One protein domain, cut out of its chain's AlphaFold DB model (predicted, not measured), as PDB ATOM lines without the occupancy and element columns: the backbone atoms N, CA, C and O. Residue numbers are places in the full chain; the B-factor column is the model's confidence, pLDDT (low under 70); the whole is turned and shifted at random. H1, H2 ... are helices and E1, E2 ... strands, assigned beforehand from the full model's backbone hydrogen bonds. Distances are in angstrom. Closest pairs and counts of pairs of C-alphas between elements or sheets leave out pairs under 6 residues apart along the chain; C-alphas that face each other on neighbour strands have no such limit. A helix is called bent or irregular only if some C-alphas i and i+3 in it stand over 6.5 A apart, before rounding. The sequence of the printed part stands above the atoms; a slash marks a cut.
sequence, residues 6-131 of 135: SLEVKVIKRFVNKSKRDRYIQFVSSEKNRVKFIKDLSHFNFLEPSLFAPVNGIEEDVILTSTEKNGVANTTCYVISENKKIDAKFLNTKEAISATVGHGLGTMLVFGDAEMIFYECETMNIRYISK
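AT A GLANCE: This is residues 6 to 131 of the 135 residues of an uncharacterized protein of Hymenobacter elongatus (UniProt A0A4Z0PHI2). A strongly twisted sheet of six strands runs through the middle, with helices on both faces: H4 and H5 cover one face, and H1 crosses the strands on the other. H2 folds back on H1 and H3 folds back on H2, with H2 farther from the sheet and H3 only grazing it. The printed part has 126 residues with five named helices and six named strands, in the order H1, H2, H3, E1, H4, E2, E3, H5, E4, E5, E6. The sheet runs E1, E6, E5, E4, E2, E3, antiparallel throughout, and the class is mixed, helices and strands. The whole is compact and rounded, with a radius of gyration of the C-alphas of 13.2 A and spans of 34 by 29 by 27 A.

HOW THE PARTS SIT: H1, residues 6 to 15, and H2, residues 18 to 28, form a helical hairpin: they touch at a shallow tilt of 18 degrees, opposite ways, closest at the C-alphas of Val 9 and Ile 25, 5.8 A apart. H2 forms a second hairpin with H3, residues 31 to 40, at a steep tilt of 42 degrees, opposite ways; the closest C-alphas, of Val 28 and Arg 34, are 4.5 A apart. H1 and H3 are apart. In the sheet, E1, residues 52 to 54, is an edge strand beside E6, residues 126 to 130, with N 53 and O 129 within hydrogen-bond range at 3.0 A. E6 is beside E5, residues 116 to 121, with N 128 and O 119 at 2.8 A, and E5 beside E4, residues 107 to 111, with N 109 and O 118 at 2.8 A. E4, E5 and E6 are a meander, each strand the antiparallel neighbour of the one before. E4 is also beside E2, residues 76 to 81, with N 110 and O 78 at 2.8 A. E2 forms a hairpin with the other edge strand, E3, residues 89 to 92, with N 77 and O 91 at 2.9 A. H1 is on the sheet at a height of 9.8 A, only just over E5, E4 and E2 with 3 C-alphas on each, and runs across the strands at 74 degrees to E2 on the local plane. H4, residues 59 to 69, is on the opposite face at a height of 9.7 A, along the strands at 11 degrees to E5 on the local plane. H5, residues 93 to 100, is on the same face as H4; the two only just touch, with 3 pairs of C-alphas within 8 A, closest at Glu 60 and Ile 97, 6.6 A apart. E3, H5 and E4 form a split strand-helix-strand unit, two strands running the same way with E2 between them, and its crossover is right-handed. Each O i to N i+4 pair is within hydrogen-bond range in H1, H4 and H5, against 5 of 7 in H2 and 3 of 6 in H3.

IN THESE COORDINATES: H1 begins at C-alpha 6, (49.937, -13.045, -2.836), and is 14.4 A long. H2 is 15.9 A long and irregular, with C-alphas 19 and 22 7.5 A apart; H3, 15.2 A, is irregular only just, with C-alphas 32 and 35 6.6 A apart. H4 is 15.3 A, E2 15.6 A and E5 16.4 A long. E6 ends at C-alpha 130, (55.713, -29.605, -11.222).

THE WHOLE: The two C-alphas farthest apart, of Lys 32 and Lys 69, are 37.5 A apart. The printed part has no cut, and the link from H3 to E1, 11 residues, is long. The mean pLDDT of the printed part is 91.5, and residues 123 to 124 are under 70.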
ATOM      1  N   SER A   6      48.661 -13.278  -2.153       94.75
ATOM      2  CA  SER A   6      49.937 -13.045  -2.836       94.75
ATOM      3  C   SER A   6      50.569 -14.342  -3.344       94.75
ATOM      4  O   SER A   6      51.063 -14.378  -4.472       94.75
ATOM      5  N   LEU A   7      50.537 -15.411  -2.542       95.25
ATOM      6  CA  LEU A   7      51.087 -16.712  -2.920       95.25
ATOM      7  C   LEU A   7      50.202 -17.423  -3.955       95.25
ATOM      8  O   LEU A   7      50.718 -17.930  -4.948       95.25
ATOM      9  N   GLU A   8      48.878 -17.387  -3.795       96.25
ATOM     10  CA  GLU A   8      47.940 -17.960  -4.773       96.25
ATOM     11  C   GLU A   8      48.053 -17.283  -6.145       96.25
ATOM     12  O   GLU A   8      48.083 -17.952  -7.177       96.25
ATOM     13  N   VAL A   9      48.219 -15.957  -6.181       96.44
ATOM     14  CA  VAL A   9      48.475 -15.222  -7.427       96.44
ATOM     15  C   VAL A   9      49.786 -15.672  -8.078       96.44
ATOM     16  O   VAL A   9      49.834 -15.795  -9.305       96.44
ATOM     17  N   LYS A  10      50.845 -15.953  -7.304       96.50
ATOM     18  CA  LYS A  10      52.098 -16.507  -7.853       96.50
ATOM     19  C   LYS A  10      51.882 -17.900  -8.436       96.50
ATOM     20  O   LYS A  10      52.336 -18.144  -9.554       96.50
ATOM     21  N   VAL A  11      51.144 -18.766  -7.739       96.44
ATOM     22  CA  VAL A  11      50.773 -20.099  -8.242       96.44
ATOM     23  C   VAL A  11      50.049 -19.974  -9.581       96.44
ATOM     24  O   VAL A  11      50.460 -20.587 -10.565       96.44
ATOM     25  N   ILE A  12      49.031 -19.115  -9.660       96.19
ATOM     26  CA  ILE A  12      48.260 -18.912 -10.890       96.19
ATOM     27  C   ILE A  12      49.156 -18.394 -12.017       96.19
ATOM     28  O   ILE A  12      49.150 -18.926 -13.125       96.19
ATOM     29  N   LYS A  13      49.986 -17.385 -11.747       96.00
ATOM     30  CA  LYS A  13      50.885 -16.820 -12.761       96.00
ATOM     31  C   LYS A  13      51.923 -17.814 -13.276       96.00
ATOM     32  O   LYS A  13      52.363 -17.657 -14.413       96.00
ATOM     33  N   ARG A  14      52.339 -18.791 -12.470       95.81
ATOM     34  CA  ARG A  14      53.413 -19.727 -12.829       95.81
ATOM     35  C   ARG A  14      52.890 -21.025 -13.436       95.81
ATOM     36  O   ARG A  14      53.419 -21.450 -14.455       95.81
ATOM     37  N   PHE A  15      51.834 -21.604 -12.871       95.81
ATOM     38  CA  PHE A  15      51.416 -22.977 -13.177       95.81
ATOM     39  C   PHE A  15      50.121 -23.097 -13.980       95.81
ATOM     40  O   PHE A  15      49.838 -24.166 -14.512       95.81
ATOM     41  N   VAL A  16      49.326 -22.028 -14.083       94.88
ATOM     42  CA  VAL A  16      48.051 -22.045 -14.818       94.88
ATOM     43  C   VAL A  16      48.271 -21.615 -16.269       94.88
ATOM     44  O   VAL A  16      49.090 -20.732 -16.556       94.88
ATOM     45  N   ASN A  17      47.495 -22.202 -17.180       94.06
ATOM     46  CA  ASN A  17      47.431 -21.827 -18.592       94.06
ATOM     47  C   ASN A  17      47.196 -20.324 -18.767       94.06
ATOM     48  O   ASN A  17      46.302 -19.752 -18.139       94.06
ATOM     49  N   LYS A  18      47.954 -19.684 -19.669       92.75
ATOM     50  CA  LYS A  18      47.917 -18.221 -19.876       92.75
ATOM     51  C   LYS A  18      46.500 -17.675 -20.081       92.75
ATOM     52  O   LYS A  18      46.161 -16.663 -19.481       92.75
ATOM     53  N   SER A  19      45.661 -18.384 -20.837       93.06
ATOM     54  CA  SER A  19      44.271 -17.997 -21.127       93.06
ATOM     55  C   SER A  19      43.347 -17.947 -19.903       93.06
ATOM     56  O   SER A  19      42.295 -17.316 -19.965       93.06
ATOM     57  N   LYS A  20      43.711 -18.600 -18.792       93.19
ATOM     58  CA  LYS A  20      42.900 -18.678 -17.565       93.19
ATOM     59  C   LYS A  20      43.437 -17.816 -16.415       93.19
ATOM     60  O   LYS A  20      42.718 -17.612 -15.439       93.19
ATOM     61  N   ARG A  21      44.668 -17.296 -16.520       95.06
ATOM     62  CA  ARG A  21      45.361 -16.597 -15.418       95.06
ATOM     63  C   ARG A  21      44.576 -15.405 -14.890       95.06
ATOM     64  O   ARG A  21      44.307 -15.359 -13.695       95.06
ATOM     65  N   ASP A  22      44.170 -14.486 -15.764       95.56
ATOM     66  CA  ASP A  22      43.495 -13.250 -15.346       95.56
ATOM     67  C   ASP A  22      42.179 -13.543 -14.622       95.56
ATOM     68  O   ASP A  22      41.907 -12.989 -13.556       95.56
ATOM     69  N   ARG A  23      41.407 -14.504 -15.145       94.75
ATOM     70  CA  ARG A  23      40.159 -14.964 -14.530       94.75
ATOM     71  C   ARG A  23      40.390 -15.541 -13.133       94.75
ATOM     72  O   ARG A  23      39.646 -15.220 -12.212       94.75
ATOM     73  N   TYR A  24      41.398 -16.391 -12.955       95.31
ATOM     74  CA  TYR A  24      41.672 -16.989 -11.646       95.31
ATOM     75  C   TYR A  24      42.290 -16.011 -10.658       95.31
ATOM     76  O   TYR A  24      41.948 -16.070  -9.482       95.31
ATOM     77  N   ILE A  25      43.113 -15.064 -11.118       95.81
ATOM     78  CA  ILE A  25      43.602 -13.965 -10.277       95.81
ATOM     79  C   ILE A  25      42.409 -13.180  -9.725       95.81
ATOM     80  O   ILE A  25      42.311 -13.002  -8.515       95.81
ATOM     81  N   GLN A  26      41.444 -12.810 -10.575       95.00
ATOM     82  CA  GLN A  26      40.211 -12.156 -10.125       95.00
ATOM     83  C   GLN A  26      39.413 -13.003  -9.121       95.00
ATOM     84  O   GLN A  26      38.782 -12.451  -8.218       95.00
ATOM     85  N   PHE A  27      39.428 -14.333  -9.257       94.50
ATOM     86  CA  PHE A  27      38.759 -15.225  -8.311       94.50
ATOM     87  C   PHE A  27      39.439 -15.230  -6.945       94.50
ATOM     88  O   PHE A  27      38.752 -15.035  -5.947       94.50
ATOM     89  N   VAL A  28      40.761 -15.398  -6.882       94.19
ATOM     90  CA  VAL A  28      41.487 -15.468  -5.601       94.19
ATOM     91  C   VAL A  28      41.650 -14.109  -4.922       94.19
ATOM     92  O   VAL A  28      41.801 -14.047  -3.707       94.19
ATOM     93  N   SER A  29      41.544 -13.001  -5.665       92.38
ATOM     94  CA  SER A  29      41.541 -11.643  -5.102       92.38
ATOM     95  C   SER A  29      40.295 -11.312  -4.268       92.38
ATOM     96  O   SER A  29      40.258 -10.265  -3.627       92.38
ATOM     97  N   SER A  30      39.270 -12.171  -4.257       90.19
ATOM     98  CA  SER A  30      38.071 -11.999  -3.436       90.19
ATOM     99  C   SER A  30      37.711 -13.302  -2.736       90.19
ATOM    100  O   SER A  30      37.441 -14.305  -3.389       90.19
ATOM    101  N   GLU A  31      37.593 -13.277  -1.409       86.56
ATOM    102  CA  GLU A  31      37.225 -14.457  -0.611       86.56
ATOM    103  C   GLU A  31      35.913 -15.106  -1.091       86.56
ATOM    104  O   GLU A  31      35.819 -16.328  -1.205       86.56
ATOM    105  N   LYS A  32      34.929 -14.289  -1.498       88.75
ATOM    106  CA  LYS A  32      33.662 -14.764  -2.083       88.75
ATOM    107  C   LYS A  32      33.845 -15.514  -3.402       88.75
ATOM    108  O   LYS A  32      33.075 -16.427  -3.687       88.75
ATOM    109  N   ASN A  33      34.811 -15.115  -4.228       92.06
ATOM    110  CA  ASN A  33      35.045 -15.734  -5.531       92.06
ATOM    111  C   ASN A  33      36.104 -16.839  -5.488       92.06
ATOM    112  O   ASN A  33      36.099 -17.675  -6.388       92.06
ATOM    113  N   ARG A  34      36.946 -16.910  -4.448       93.56
ATOM    114  CA  ARG A  34      37.995 -17.930  -4.301       93.56
ATOM    115  C   ARG A  34      37.437 -19.350  -4.375       93.56
ATOM    116  O   ARG A  34      38.041 -20.218  -4.994       93.56
ATOM    117  N   VAL A  35      36.224 -19.566  -3.863       91.88
ATOM    118  CA  VAL A  35      35.508 -20.849  -3.982       91.88
ATOM    119  C   VAL A  35      35.330 -21.315  -5.435       91.88
ATOM    120  O   VAL A  35      35.270 -22.513  -5.685       91.88
ATOM    121  N   LYS A  36      35.261 -20.397  -6.409       91.88
ATOM    122  CA  LYS A  36      35.183 -20.743  -7.837       91.88
ATOM    123  C   LYS A  36      36.502 -21.325  -8.340       91.88
ATOM    124  O   LYS A  36      36.468 -22.245  -9.140       91.88
ATOM    125  N   PHE A  37      37.636 -20.809  -7.863       92.75
ATOM    126  CA  PHE A  37      38.949 -21.370  -8.178       92.75
ATOM    127  C   PHE A  37      39.138 -22.742  -7.521       92.75
ATOM    128  O   PHE A  37      39.566 -23.675  -8.186       92.75
ATOM    129  N   ILE A  38      38.735 -22.886  -6.255       92.69
ATOM    130  CA  ILE A  38      38.808 -24.161  -5.525       92.69
ATOM    131  C   ILE A  38      38.009 -25.265  -6.226       92.69
ATOM    132  O   ILE A  38      38.526 -26.354  -6.411       92.69
ATOM    133  N   LYS A  39      36.776 -24.983  -6.665       89.12
ATOM    134  CA  LYS A  39      35.948 -25.970  -7.383       89.12
ATOM    135  C   LYS A  39      36.584 -26.457  -8.685       89.12
ATOM    136  O   LYS A  39      36.399 -27.609  -9.065       89.12
ATOM    137  N   ASP A  40      37.337 -25.590  -9.359       88.94
ATOM    138  CA  ASP A  40      38.048 -25.955 -10.583       88.94
ATOM    139  C   ASP A  40      39.253 -26.876 -10.296       88.94
ATOM    140  O   ASP A  40      39.729 -27.524 -11.226       88.94
ATOM    141  N   LEU A  41      39.716 -27.006  -9.037       87.19
ATOM    142  CA  LEU A  41      40.785 -27.941  -8.650       87.19
ATOM    143  C   LEU A  41      40.411 -29.405  -8.867       87.19
ATOM    144  O   LEU A  41      41.312 -30.228  -8.976       87.19
ATOM    145  N   SER A  42      39.130 -29.746  -8.968       81.50
ATOM    146  CA  SER A  42      38.695 -31.097  -9.341       81.50
ATOM    147  C   SER A  42      39.052 -31.453 -10.798       81.50
ATOM    148  O   SER A  42      39.014 -32.622 -11.182       81.50
ATOM    149  N   HIS A  43      39.449 -30.470 -11.622       79.75
ATOM    150  CA  HIS A  43      39.709 -30.632 -13.052       79.75
ATOM    151  C   HIS A  43      41.165 -30.317 -13.435       79.75
ATOM    152  O   HIS A  43      41.608 -29.189 -13.313       79.75
ATOM    153  N   PHE A  44      41.902 -31.234 -14.070       74.31
ATOM    154  CA  PHE A  44      43.296 -30.965 -14.498       74.31
ATOM    155  C   PHE A  44      43.444 -29.924 -15.638       74.31
ATOM    156  O   PHE A  44      44.534 -29.434 -15.922       74.31
ATOM    157  N   ASN A  45      42.358 -29.541 -16.319       81.25
ATOM    158  CA  ASN A  45      42.405 -28.797 -17.589       81.25
ATOM    159  C   ASN A  45      42.877 -27.326 -17.490       81.25
ATOM    160  O   ASN A  45      42.820 -26.580 -18.478       81.25
ATOM    161  N   PHE A  46      43.251 -26.848 -16.306       87.75
ATOM    162  CA  PHE A  46      43.665 -25.464 -16.097       87.75
ATOM    163  C   PHE A  46      45.169 -25.279 -15.897       87.75
ATOM    164  O   PHE A  46      45.652 -24.155 -16.056       87.75
ATOM    165  N   LEU A  47      45.900 -26.349 -15.595       91.62
ATOM    166  CA  LEU A  47      47.350 -26.315 -15.442       91.62
ATOM    167  C   LEU A  47      48.048 -26.297 -16.806       91.62
ATOM    168  O   LEU A  47      47.513 -26.815 -17.784       91.62
ATOM    169  N   GLU A  48      49.237 -25.696 -16.844       93.69
ATOM    170  CA  GLU A  48      50.161 -25.699 -17.983       93.69
ATOM    171  C   GLU A  48      50.858 -27.063 -18.080       93.69
ATOM    172  O   GLU A  48      51.812 -27.300 -17.334       93.69
ATOM    173  N   PRO A  49      50.417 -27.980 -18.966       90.00
ATOM    174  CA  PRO A  49      50.809 -29.389 -18.891       90.00
ATOM    175  C   PRO A  49      52.317 -29.610 -19.057       90.00
ATOM    176  O   PRO A  49      52.865 -30.554 -18.496       90.00
ATOM    177  N   SER A  50      53.008 -28.716 -19.774       92.88
ATOM    178  CA  SER A  50      54.459 -28.784 -20.012       92.88
ATOM    179  C   SER A  50      55.320 -28.660 -18.740       92.88
ATOM    180  O   SER A  50      56.496 -29.054 -18.733       92.88
ATOM    181  N   LEU A  51      54.738 -28.139 -17.654       94.44
ATOM    182  CA  LEU A  51      55.393 -27.979 -16.356       94.44
ATOM    183  C   LEU A  51      55.240 -29.194 -15.440       94.44
ATOM    184  O   LEU A  51      55.937 -29.245 -14.428       94.44
ATOM    185  N   PHE A  52      54.371 -30.152 -15.769       93.88
ATOM    186  CA  PHE A  52      53.990 -31.239 -14.871       93.88
ATOM    187  C   PHE A  52      54.438 -32.603 -15.377       93.88
ATOM    188  O   PHE A  52      54.432 -32.883 -16.574       93.88
ATOM    189  N   ALA A  53      54.785 -33.471 -14.433       92.94
ATOM    190  CA  ALA A  53      54.973 -34.894 -14.658       92.94
ATOM    191  C   ALA A  53      54.032 -35.683 -13.735       92.94
ATOM    192  O   ALA A  53      53.776 -35.234 -12.612       92.94
ATOM    193  N   PRO A  54      53.504 -36.837 -14.181       92.38
ATOM    194  CA  PRO A  54      52.749 -37.718 -13.301       92.38
ATOM    195  C   PRO A  54      53.652 -38.237 -12.177       92.38
ATOM    196  O   PRO A  54      54.825 -38.551 -12.395       92.38
ATOM    197  N   VAL A  55      53.098 -38.331 -10.974       92.31
ATOM    198  CA  VAL A  55      53.752 -38.954  -9.823       92.31
ATOM    199  C   VAL A  55      53.582 -40.463  -9.942       92.31
ATOM    200  O   VAL A  55      52.465 -40.970  -9.902       92.31
ATOM    201  N   ASN A  56      54.702 -41.168 -10.104       88.31
ATOM    202  CA  ASN A  56      54.761 -42.625 -10.159       88.31
ATOM    203  C   ASN A  56      55.534 -43.138  -8.937       88.31
ATOM    204  O   ASN A  56      56.665 -42.706  -8.715       88.31
ATOM    205  N   GLY A  57      54.955 -44.074  -8.183       88.75
ATOM    206  CA  GLY A  57      55.543 -44.612  -6.950       88.75
ATOM    207  C   GLY A  57      54.920 -44.012  -5.689       88.75
ATOM    208  O   GLY A  57      53.786 -43.547  -5.726       88.75
ATOM    209  N   ILE A  58      55.663 -44.049  -4.581       91.19
ATOM    210  CA  ILE A  58      55.216 -43.529  -3.282       91.19
ATOM    211  C   ILE A  58      55.232 -41.998  -3.330       91.19
ATOM    212  O   ILE A  58      56.273 -41.383  -3.563       91.19
ATOM    213  N   GLU A  59      54.075 -41.378  -3.114       91.50
ATOM    214  CA  GLU A  59      53.876 -39.937  -3.271       91.50
ATOM    215  C   GLU A  59      54.782 -39.130  -2.344       91.50
ATOM    216  O   GLU A  59      55.392 -38.157  -2.785       91.50
ATOM    217  N   GLU A  60      54.900 -39.550  -1.080       92.12
ATOM    218  CA  GLU A  60      55.766 -38.889  -0.102       92.12
ATOM    219  C   GLU A  60      57.218 -38.851  -0.590       92.12
ATOM    220  O   GLU A  60      57.810 -37.773  -0.665       92.12
ATOM    221  N   ASP A  61      57.760 -39.990  -1.026       93.19
ATOM    222  CA  ASP A  61      59.141 -40.089  -1.503       93.19
ATOM    223  C   ASP A  61      59.381 -39.219  -2.739       93.19
ATOM    224  O   ASP A  61      60.398 -38.524  -2.828       93.19
ATOM    225  N   VAL A  62      58.440 -39.220  -3.690       93.62
ATOM    226  CA  VAL A  62      58.547 -38.411  -4.912       93.62
ATOM    227  C   VAL A  62      58.531 -36.920  -4.580       93.62
ATOM    228  O   VAL A  62      59.348 -36.169  -5.122       93.62
ATOM    229  N   ILE A  63      57.634 -36.478  -3.693       92.81
ATOM    230  CA  ILE A  63      57.511 -35.071  -3.289       92.81
ATOM    231  C   ILE A  63      58.765 -34.616  -2.539       92.81
ATOM    232  O   ILE A  63      59.359 -33.595  -2.903       92.81
ATOM    233  N   LEU A  64      59.203 -35.376  -1.533       92.50
ATOM    234  CA  LEU A  64      60.380 -35.040  -0.729       92.50
ATOM    235  C   LEU A  64      61.642 -35.023  -1.596       92.50
ATOM    236  O   LEU A  64      62.320 -34.002  -1.674       92.50
ATOM    237  N   THR A  65      61.882 -36.081  -2.374       93.06
ATOM    238  CA  THR A  65      63.050 -36.156  -3.264       93.06
ATOM    239  C   THR A  65      63.057 -35.024  -4.295       93.06
ATOM    240  O   THR A  65      64.108 -34.453  -4.592       93.06
ATOM    241  N   SER A  66      61.901 -34.688  -4.877       92.44
ATOM    242  CA  SER A  66      61.820 -33.635  -5.896       92.44
ATOM    243  C   SER A  66      62.050 -32.252  -5.300       92.44
ATOM    244  O   SER A  66      62.772 -31.454  -5.896       92.44
ATOM    245  N   THR A  67      61.473 -31.960  -4.134       91.75
ATOM    246  CA  THR A  67      61.671 -30.670  -3.454       91.75
ATOM    247  C   THR A  67      63.113 -30.506  -2.970       91.75
ATOM    248  O   THR A  67      63.700 -29.444  -3.185       91.75
ATOM    249  N   GLU A  68      63.731 -31.560  -2.431       92.56
ATOM    250  CA  GLU A  68      65.149 -31.591  -2.040       92.56
ATOM    251  C   GLU A  68      66.087 -31.367  -3.225       92.56
ATOM    252  O   GLU A  68      66.890 -30.433  -3.202       92.56
ATOM    253  N   LYS A  69      65.945 -32.147  -4.306       92.62
ATOM    254  CA  LYS A  69      66.788 -32.020  -5.513       92.62
ATOM    255  C   LYS A  69      66.741 -30.630  -6.140       92.62
ATOM    256  O   LYS A  69      67.707 -30.204  -6.766       92.62
ATOM    257  N   ASN A  70      65.619 -29.933  -5.996       90.56
ATOM    258  CA  ASN A  70      65.410 -28.602  -6.558       90.56
ATOM    259  C   ASN A  70      65.735 -27.466  -5.566       90.56
ATOM    260  O   ASN A  70      65.563 -26.288  -5.900       90.56
ATOM    261  N   GLY A  71      66.192 -27.787  -4.350       89.44
ATOM    262  CA  GLY A  71      66.489 -26.798  -3.311       89.44
ATOM    263  C   GLY A  71      65.258 -26.007  -2.858       89.44
ATOM    264  O   GLY A  71      65.392 -24.856  -2.462       89.44
ATOM    265  N   VAL A  72      64.062 -26.596  -2.979       87.81
ATOM    266  CA  VAL A  72      62.770 -26.040  -2.517       87.81
ATOM    267  C   VAL A  72      62.281 -26.802  -1.275       87.81
ATOM    268  O   VAL A  72      61.158 -26.605  -0.814       87.81
ATOM    269  N   ALA A  73      63.111 -27.697  -0.727       76.00
ATOM    270  CA  ALA A  73      62.805 -28.437   0.487       76.00
ATOM    271  C   ALA A  73      62.443 -27.466   1.611       76.00
ATOM    272  O   ALA A  73      63.256 -26.658   2.060       76.00
ATOM    273  N   ASN A  74      61.195 -27.558   2.052       72.06
ATOM    274  CA  ASN A  74      60.677 -26.785   3.157       72.06
ATOM    275  C   ASN A  74      59.969 -27.747   4.113       72.06
ATOM    276  O   ASN A  74      59.270 -28.674   3.691       72.06
ATOM    277  N   THR A  75      60.158 -27.531   5.413       85.19
ATOM    278  CA  THR A  75      59.457 -28.285   6.460       85.19
ATOM    279  C   THR A  75      57.960 -28.000   6.443       85.19
ATOM    280  O   THR A  75      57.188 -28.773   7.011       85.19
ATOM    281  N   THR A  76      57.544 -26.920   5.773       94.12
ATOM    282  CA  THR A  76      56.150 -26.519   5.606       94.12
ATOM    283  C   THR A  76      55.796 -26.227   4.149       94.12
ATOM    284  O   THR A  76      56.646 -25.831   3.351       94.12
ATOM    285  N   CYS A  77      54.519 -26.381   3.808       95.44
ATOM    286  CA  CYS A  77      53.966 -26.004   2.510       95.44
ATOM    287  C   CYS A  77      52.608 -25.319   2.687       95.44
ATOM    288  O   CYS A  77      51.935 -25.506   3.704       95.44
ATOM    289  N   TYR A  78      52.218 -24.505   1.707       97.00
ATOM    290  CA  TYR A  78      50.898 -23.884   1.673       97.00
ATOM    291  C   TYR A  78      49.910 -24.773   0.923       97.00
ATOM    292  O   TYR A  78      50.238 -25.302  -0.137       97.00
ATOM    293  N   VAL A  79      48.698 -24.918   1.451       96.94
ATOM    294  CA  VAL A  79      47.677 -25.811   0.898       96.94
ATOM    295  C   VAL A  79      46.537 -25.008   0.278       96.94
ATOM    296  O   VAL A  79      45.925 -24.165   0.936       96.94
ATOM    297  N   ILE A  80      46.215 -25.312  -0.979       96.38
ATOM    298  CA  ILE A  80      44.998 -24.860  -1.665       96.38
ATOM    299  C   ILE A  80      44.160 -26.112  -1.911       96.38
ATOM    300  O   ILE A  80      44.609 -27.000  -2.630       96.38
ATOM    301  N   SER A  81      42.987 -26.234  -1.293       95.31
ATOM    302  CA  SER A  81      42.245 -27.501  -1.307       95.31
ATOM    303  C   SER A  81      40.735 -27.309  -1.286       95.31
ATOM    304  O   SER A  81      40.212 -26.359  -0.706       95.31
ATOM    305  N   GLU A  82      40.011 -28.268  -1.858       93.56
ATOM    306  CA  GLU A  82      38.572 -28.432  -1.624       93.56
ATOM    307  C   GLU A  82      38.265 -28.868  -0.180       93.56
ATOM    308  O   GLU A  82      37.188 -28.586   0.361       93.56
ATOM    309  N   ASN A  83      39.232 -29.492   0.497       93.06
ATOM    310  CA  ASN A  83      39.129 -29.846   1.902       93.06
ATOM    311  C   ASN A  83      39.288 -28.606   2.795       93.06
ATOM    312  O   ASN A  83      40.391 -28.218   3.187       93.06
ATOM    313  N   LYS A  84      38.154 -28.045   3.227       92.12
ATOM    314  CA  LYS A  84      38.078 -26.891   4.145       92.12
ATOM    315  C   LYS A  84      38.892 -27.037   5.438       92.12
ATOM    316  O   LYS A  84      39.178 -26.032   6.085       92.12
ATOM    317  N   LYS A  85      39.226 -28.262   5.869       93.50
ATOM    318  CA  LYS A  85      40.029 -28.480   7.084       93.50
ATOM    319  C   LYS A  85      41.490 -28.081   6.893       93.50
ATOM    320  O   LYS A  85      42.102 -27.654   7.872       93.50
ATOM    321  N   ILE A  86      42.026 -28.205   5.680       95.00
ATOM    322  CA  ILE A  86      43.437 -27.931   5.359       95.00
ATOM    323  C   ILE A  86      43.614 -26.754   4.398       95.00
ATOM    324  O   ILE A  86      44.695 -26.178   4.346       95.00
ATOM    325  N   ASP A  87      42.561 -26.369   3.681       96.31
ATOM    326  CA  ASP A  87      42.585 -25.256   2.738       96.31
ATOM    327  C   ASP A  87      43.040 -23.935   3.376       96.31
ATOM    328  O   ASP A  87      42.665 -23.592   4.501       96.31
ATOM    329  N   ALA A  88      43.838 -23.189   2.614       95.50
ATOM    330  CA  ALA A  88      44.421 -21.910   2.976       95.50
ATOM    331  C   ALA A  88      45.298 -21.937   4.244       95.50
ATOM    332  O   ALA A  88      45.429 -20.915   4.924       95.50
ATOM    333  N   LYS A  89      45.928 -23.077   4.552       96.06
ATOM    334  CA  LYS A  89      46.837 -23.233   5.698       96.06
ATOM    335  C   LYS A  89      48.261 -23.535   5.264       96.06
ATOM    336  O   LYS A  89      48.497 -24.134   4.219       96.06
ATOM    337  N   PHE A  90      49.202 -23.145   6.118       95.56
ATOM    338  CA  PHE A  90      50.539 -23.720   6.114       95.56
ATOM    339  C   PHE A  90      50.537 -24.938   7.028       95.56
ATOM    340  O   PHE A  90      50.151 -24.821   8.190       95.56
ATOM    341  N   LEU A  91      50.955 -26.080   6.499       95.94
ATOM    342  CA  LEU A  91      51.077 -27.332   7.242       95.94
ATOM    343  C   LEU A  91      52.505 -27.848   7.136       95.94
ATOM    344  O   LEU A  91      53.229 -27.492   6.201       95.94
ATOM    345  N   ASN A  92      52.898 -28.716   8.069       95.19
ATOM    346  CA  ASN A  92      54.108 -29.502   7.878       95.19
ATOM    347  C   ASN A  92      53.982 -30.314   6.579       95.19
ATOM    348  O   ASN A  92      52.911 -30.836   6.284       95.19
ATOM    349  N   THR A  93      55.055 -30.439   5.802       93.31
ATOM    350  CA  THR A  93      55.001 -31.121   4.498       93.31
ATOM    351  C   THR A  93      54.471 -32.554   4.607       93.31
ATOM    352  O   THR A  93      53.616 -32.940   3.815       93.31
ATOM    353  N   LYS A  94      54.881 -33.323   5.624       92.69
ATOM    354  CA  LYS A  94      54.384 -34.696   5.831       92.69
ATOM    355  C   LYS A  94      52.914 -34.728   6.236       92.69
ATOM    356  O   LYS A  94      52.146 -35.535   5.723       92.69
ATOM    357  N   GLU A  95      52.511 -33.812   7.115       94.81
ATOM    358  CA  GLU A  95      51.107 -33.642   7.506       94.81
ATOM    359  C   GLU A  95      50.236 -33.295   6.290       94.81
ATOM    360  O   GLU A  95      49.180 -33.890   6.089       94.81
ATOM    361  N   ALA A  96      50.703 -32.377   5.440       95.31
ATOM    362  CA  ALA A  96      49.997 -31.950   4.243       95.31
ATOM    363  C   ALA A  96      49.827 -33.093   3.238       95.31
ATOM    364  O   ALA A  96      48.736 -33.267   2.693       95.31
ATOM    365  N   ILE A  97      50.877 -33.895   3.027       93.81
ATOM    366  CA  ILE A  97      50.833 -35.087   2.172       93.81
ATOM    367  C   ILE A  97      49.807 -36.082   2.722       93.81
ATOM    368  O   ILE A  97      48.891 -36.463   1.999       93.81
ATOM    369  N   SER A  98      49.883 -36.425   4.012       93.75
ATOM    370  CA  SER A  98      48.952 -37.369   4.648       93.75
ATOM    371  C   SER A  98      47.492 -36.897   4.625       93.75
ATOM    372  O   SER A  98      46.579 -37.721   4.565       93.75
ATOM    373  N   ALA A  99      47.256 -35.584   4.689       93.50
ATOM    374  CA  ALA A  99      45.919 -34.998   4.643       93.50
ATOM    375  C   ALA A  99      45.376 -34.795   3.216       93.50
ATOM    376  O   ALA A  99      44.206 -34.438   3.062       93.50
ATOM    377  N   THR A 100      46.216 -34.998   2.198       92.44
ATOM    378  CA  THR A 100      45.884 -34.800   0.781       92.44
ATOM    379  C   THR A 100      45.754 -36.126   0.046       92.44
ATOM    380  O   THR A 100      44.722 -36.383  -0.566       92.44
ATOM    381  N   VAL A 101      46.781 -36.976   0.136       88.44
ATOM    382  CA  VAL A 101      46.922 -38.161  -0.710       88.44
ATOM    383  C   VAL A 101      45.821 -39.179  -0.438       88.44
ATOM    384  O   VAL A 101      45.711 -39.705   0.667       88.44
ATOM    385  N   GLY A 102      45.023 -39.478  -1.467       83.19
ATOM    386  CA  GLY A 102      44.015 -40.541  -1.419       83.19
ATOM    387  C   GLY A 102      42.680 -40.123  -0.804       83.19
ATOM    388  O   GLY A 102      41.809 -40.972  -0.627       83.19
ATOM    389  N   HIS A 103      42.491 -38.833  -0.508       84.06
ATOM    390  CA  HIS A 103      41.213 -38.304  -0.012       84.06
ATOM    391  C   HIS A 103      40.241 -37.936  -1.138       84.06
ATOM    392  O   HIS A 103      39.085 -37.630  -0.852       84.06
ATOM    393  N   GLY A 104      40.684 -37.969  -2.402       82.88
ATOM    394  CA  GLY A 104      39.818 -37.750  -3.563       82.88
ATOM    395  C   GLY A 104      39.300 -36.316  -3.676       82.88
ATOM    396  O   GLY A 104      38.206 -36.104  -4.175       82.88
ATOM    397  N   LEU A 105      40.060 -35.338  -3.178       88.88
ATOM    398  CA  LEU A 105      39.701 -33.920  -3.215       88.88
ATOM    399  C   LEU A 105      40.791 -33.133  -3.936       88.88
ATOM    400  O   LEU A 105      41.973 -33.254  -3.596       88.88
ATOM    401  N   GLY A 106      40.388 -32.281  -4.881       92.00
ATOM    402  CA  GLY A 106      41.275 -31.401  -5.626       92.00
ATOM    403  C   GLY A 106      42.138 -30.569  -4.683       92.00
ATOM    404  O   GLY A 106      41.634 -29.738  -3.921       92.00
ATOM    405  N   THR A 107      43.449 -30.813  -4.704       94.94
ATOM    406  CA  THR A 107      44.374 -30.209  -3.739       94.94
ATOM    407  C   THR A 107      45.718 -29.896  -4.375       94.94
ATOM    408  O   THR A 107      46.303 -30.727  -5.064       94.94
ATOM    409  N   MET A 108      46.229 -28.696  -4.108       95.69
ATOM    410  CA  MET A 108      47.573 -28.255  -4.462       95.69
ATOM    411  C   MET A 108      48.393 -28.028  -3.192       95.69
ATOM    412  O   MET A 108      47.998 -27.251  -2.319       95.69
ATOM    413  N   LEU A 109      49.561 -28.658  -3.127       96.44
ATOM    414  CA  LEU A 109      50.598 -28.359  -2.144       96.44
ATOM    415  C   LEU A 109      51.611 -27.428  -2.794       96.44
ATOM    416  O   LEU A 109      52.161 -27.749  -3.847       96.44
ATOM    417  N   VAL A 110      51.841 -26.271  -2.188       96.81
ATOM    418  CA  VAL A 110      52.676 -25.200  -2.728       96.81
ATOM    419  C   VAL A 110      53.944 -25.085  -1.895       96.81
ATOM    420  O   VAL A 110      53.890 -24.784  -0.699       96.81
ATOM    421  N   PHE A 111      55.086 -25.314  -2.538       95.75
ATOM    422  CA  PHE A 111      56.400 -25.317  -1.905       95.75
ATOM    423  C   PHE A 111      57.177 -24.035  -2.221       95.75
ATOM    424  O   PHE A 111      57.081 -23.475  -3.322       95.75
ATOM    425  N   GLY A 112      57.957 -23.583  -1.236       93.12
ATOM    426  CA  GLY A 112      58.708 -22.330  -1.312       93.12
ATOM    427  C   GLY A 112      57.798 -21.128  -1.575       93.12
ATOM    428  O   GLY A 112      56.664 -21.063  -1.100       93.12
ATOM    429  N   ASP A 113      58.277 -20.189  -2.386       93.81
ATOM    430  CA  ASP A 113      57.498 -19.023  -2.814       93.81
ATOM    431  C   ASP A 113      56.707 -19.308  -4.104       93.81
ATOM    432  O   ASP A 113      56.818 -18.578  -5.088       93.81
ATOM    433  N   ALA A 114      55.944 -20.408  -4.129       95.50
ATOM    434  CA  ALA A 114      55.302 -20.971  -5.326       95.50
ATOM    435  C   ALA A 114      56.305 -21.374  -6.419       95.50
ATOM    436  O   ALA A 114      56.096 -21.126  -7.609       95.50
ATOM    437  N   GLU A 115      57.436 -21.943  -6.014       95.62
ATOM    438  CA  GLU A 115      58.491 -22.404  -6.926       95.62
ATOM    439  C   GLU A 115      58.216 -23.807  -7.457       95.62
ATOM    440  O   GLU A 115      58.623 -24.146  -8.565       95.62
ATOM    441  N   MET A 116      57.510 -24.624  -6.679       96.19
ATOM    442  CA  MET A 116      57.069 -25.960  -7.060       96.19
ATOM    443  C   MET A 116      55.700 -26.237  -6.463       96.19
ATOM    444  O   MET A 116      55.371 -25.718  -5.392       96.19
ATOM    445  N   ILE A 117      54.926 -27.089  -7.129       96.25
ATOM    446  CA  ILE A 117      53.678 -27.600  -6.579       96.25
ATOM    447  C   ILE A 117      53.538 -29.108  -6.787       96.25
ATOM    448  O   ILE A 117      54.019 -29.669  -7.775       96.25
ATOM    449  N   PHE A 118      52.813 -29.740  -5.876       95.62
ATOM    450  CA  PHE A 118      52.189 -31.041  -6.083       95.62
ATOM    451  C   PHE A 118      50.682 -30.832  -6.234       95.62
ATOM    452  O   PHE A 118      50.117 -29.950  -5.589       95.62
ATOM    453  N   TYR A 119      50.038 -31.619  -7.088       94.62
ATOM    454  CA  TYR A 119      48.613 -31.520  -7.377       94.62
ATOM    455  C   TYR A 119      47.960 -32.903  -7.397       94.62
ATOM    456  O   TYR A 119      48.380 -33.782  -8.151       94.62
ATOM    457  N   GLU A 120      46.912 -33.072  -6.592       91.94
ATOM    458  CA  GLU A 120      46.008 -34.221  -6.615       91.94
ATOM    459  C   GLU A 120      44.720 -33.848  -7.353       91.94
ATOM    460  O   GLU A 120      44.046 -32.882  -6.990       91.94
ATOM    461  N   CYS A 121      44.395 -34.620  -8.393       84.94
ATOM    462  CA  CYS A 121      43.182 -34.465  -9.189       84.94
ATOM    463  C   CYS A 121      42.163 -35.552  -8.824       84.94
ATOM    464  O   CYS A 121      42.441 -36.741  -9.002       84.94
ATOM    465  N   GLU A 122      40.965 -35.146  -8.401       76.31
ATOM    466  CA  GLU A 122      39.871 -36.052  -8.022       76.31
ATOM    467  C   GLU A 122      39.452 -36.981  -9.174       76.31
ATOM    468  O   GLU A 122      39.344 -38.192  -8.996       76.31
ATOM    469  N   THR A 123      39.248 -36.441 -10.382       67.00
ATOM    470  CA  THR A 123      38.523 -37.169 -11.443       67.00
ATOM    471  C   THR A 123      39.289 -38.369 -12.012       67.00
ATOM    472  O   THR A 123      38.674 -39.295 -12.534       67.00
ATOM    473  N   MET A 124      40.624 -38.361 -11.961       62.88
ATOM    474  CA  MET A 124      41.440 -39.396 -12.614       62.88
ATOM    475  C   MET A 124      42.274 -40.223 -11.635       62.88
ATOM    476  O   MET A 124      42.945 -41.157 -12.064       62.88
ATOM    477  N   ASN A 125      42.260 -39.882 -10.339       70.81
ATOM    478  CA  ASN A 125      43.192 -40.426  -9.348       70.81
ATOM    479  C   ASN A 125      44.666 -40.295  -9.801       70.81
ATOM    480  O   ASN A 125      45.524 -41.108  -9.457       70.81
ATOM    481  N   ILE A 126      44.948 -39.278 -10.629       82.75
ATOM    482  CA  ILE A 126      46.286 -38.959 -11.123       82.75
ATOM    483  C   ILE A 126      46.811 -37.791 -10.307       82.75
ATOM    484  O   ILE A 126      46.124 -36.790 -10.077       82.75
ATOM    485  N   ARG A 127      48.066 -37.930  -9.901       91.56
ATOM    486  CA  ARG A 127      48.807 -36.929  -9.152       91.56
ATOM    487  C   ARG A 127      49.923 -36.401 -10.019       91.56
ATOM    488  O   ARG A 127      50.540 -37.149 -10.776       91.56
ATOM    489  N   TYR A 128      50.185 -35.116  -9.893       93.50
ATOM    490  CA  TYR A 128      51.187 -34.432 -10.683       93.50
ATOM    491  C   TYR A 128      52.133 -33.672  -9.774       93.50
ATOM    492  O   TYR A 128      51.731 -33.104  -8.761       93.50
ATOM    493  N   ILE A 129      53.394 -33.618 -10.175       95.25
ATOM    494  CA  ILE A 129      54.391 -32.751  -9.563       95.25
ATOM    495  C   ILE A 129      54.972 -31.842 -10.633       95.25
ATOM    496  O   ILE A 129      55.217 -32.264 -11.769       95.25
ATOM    497  N   SER A 130      55.136 -30.568 -10.298       96.06
ATOM    498  CA  SER A 130      55.713 -29.605 -11.222       96.06
ATOM    499  C   SER A 130      57.238 -29.693 -11.230       96.06
ATOM    500  O   SER A 130      57.874 -30.052 -10.238       96.06
ATOM    501  N   LYS A 131      57.851 -29.247 -12.324       94.62
ATOM    502  CA  LYS A 131      59.250 -28.800 -12.312       94.62
ATOM    503  C   LYS A 131      59.381 -27.553 -11.427       94.62
ATOM    504  O   LYS A 131      58.385 -26.866 -11.171       94.62
TER     505      LYS A 131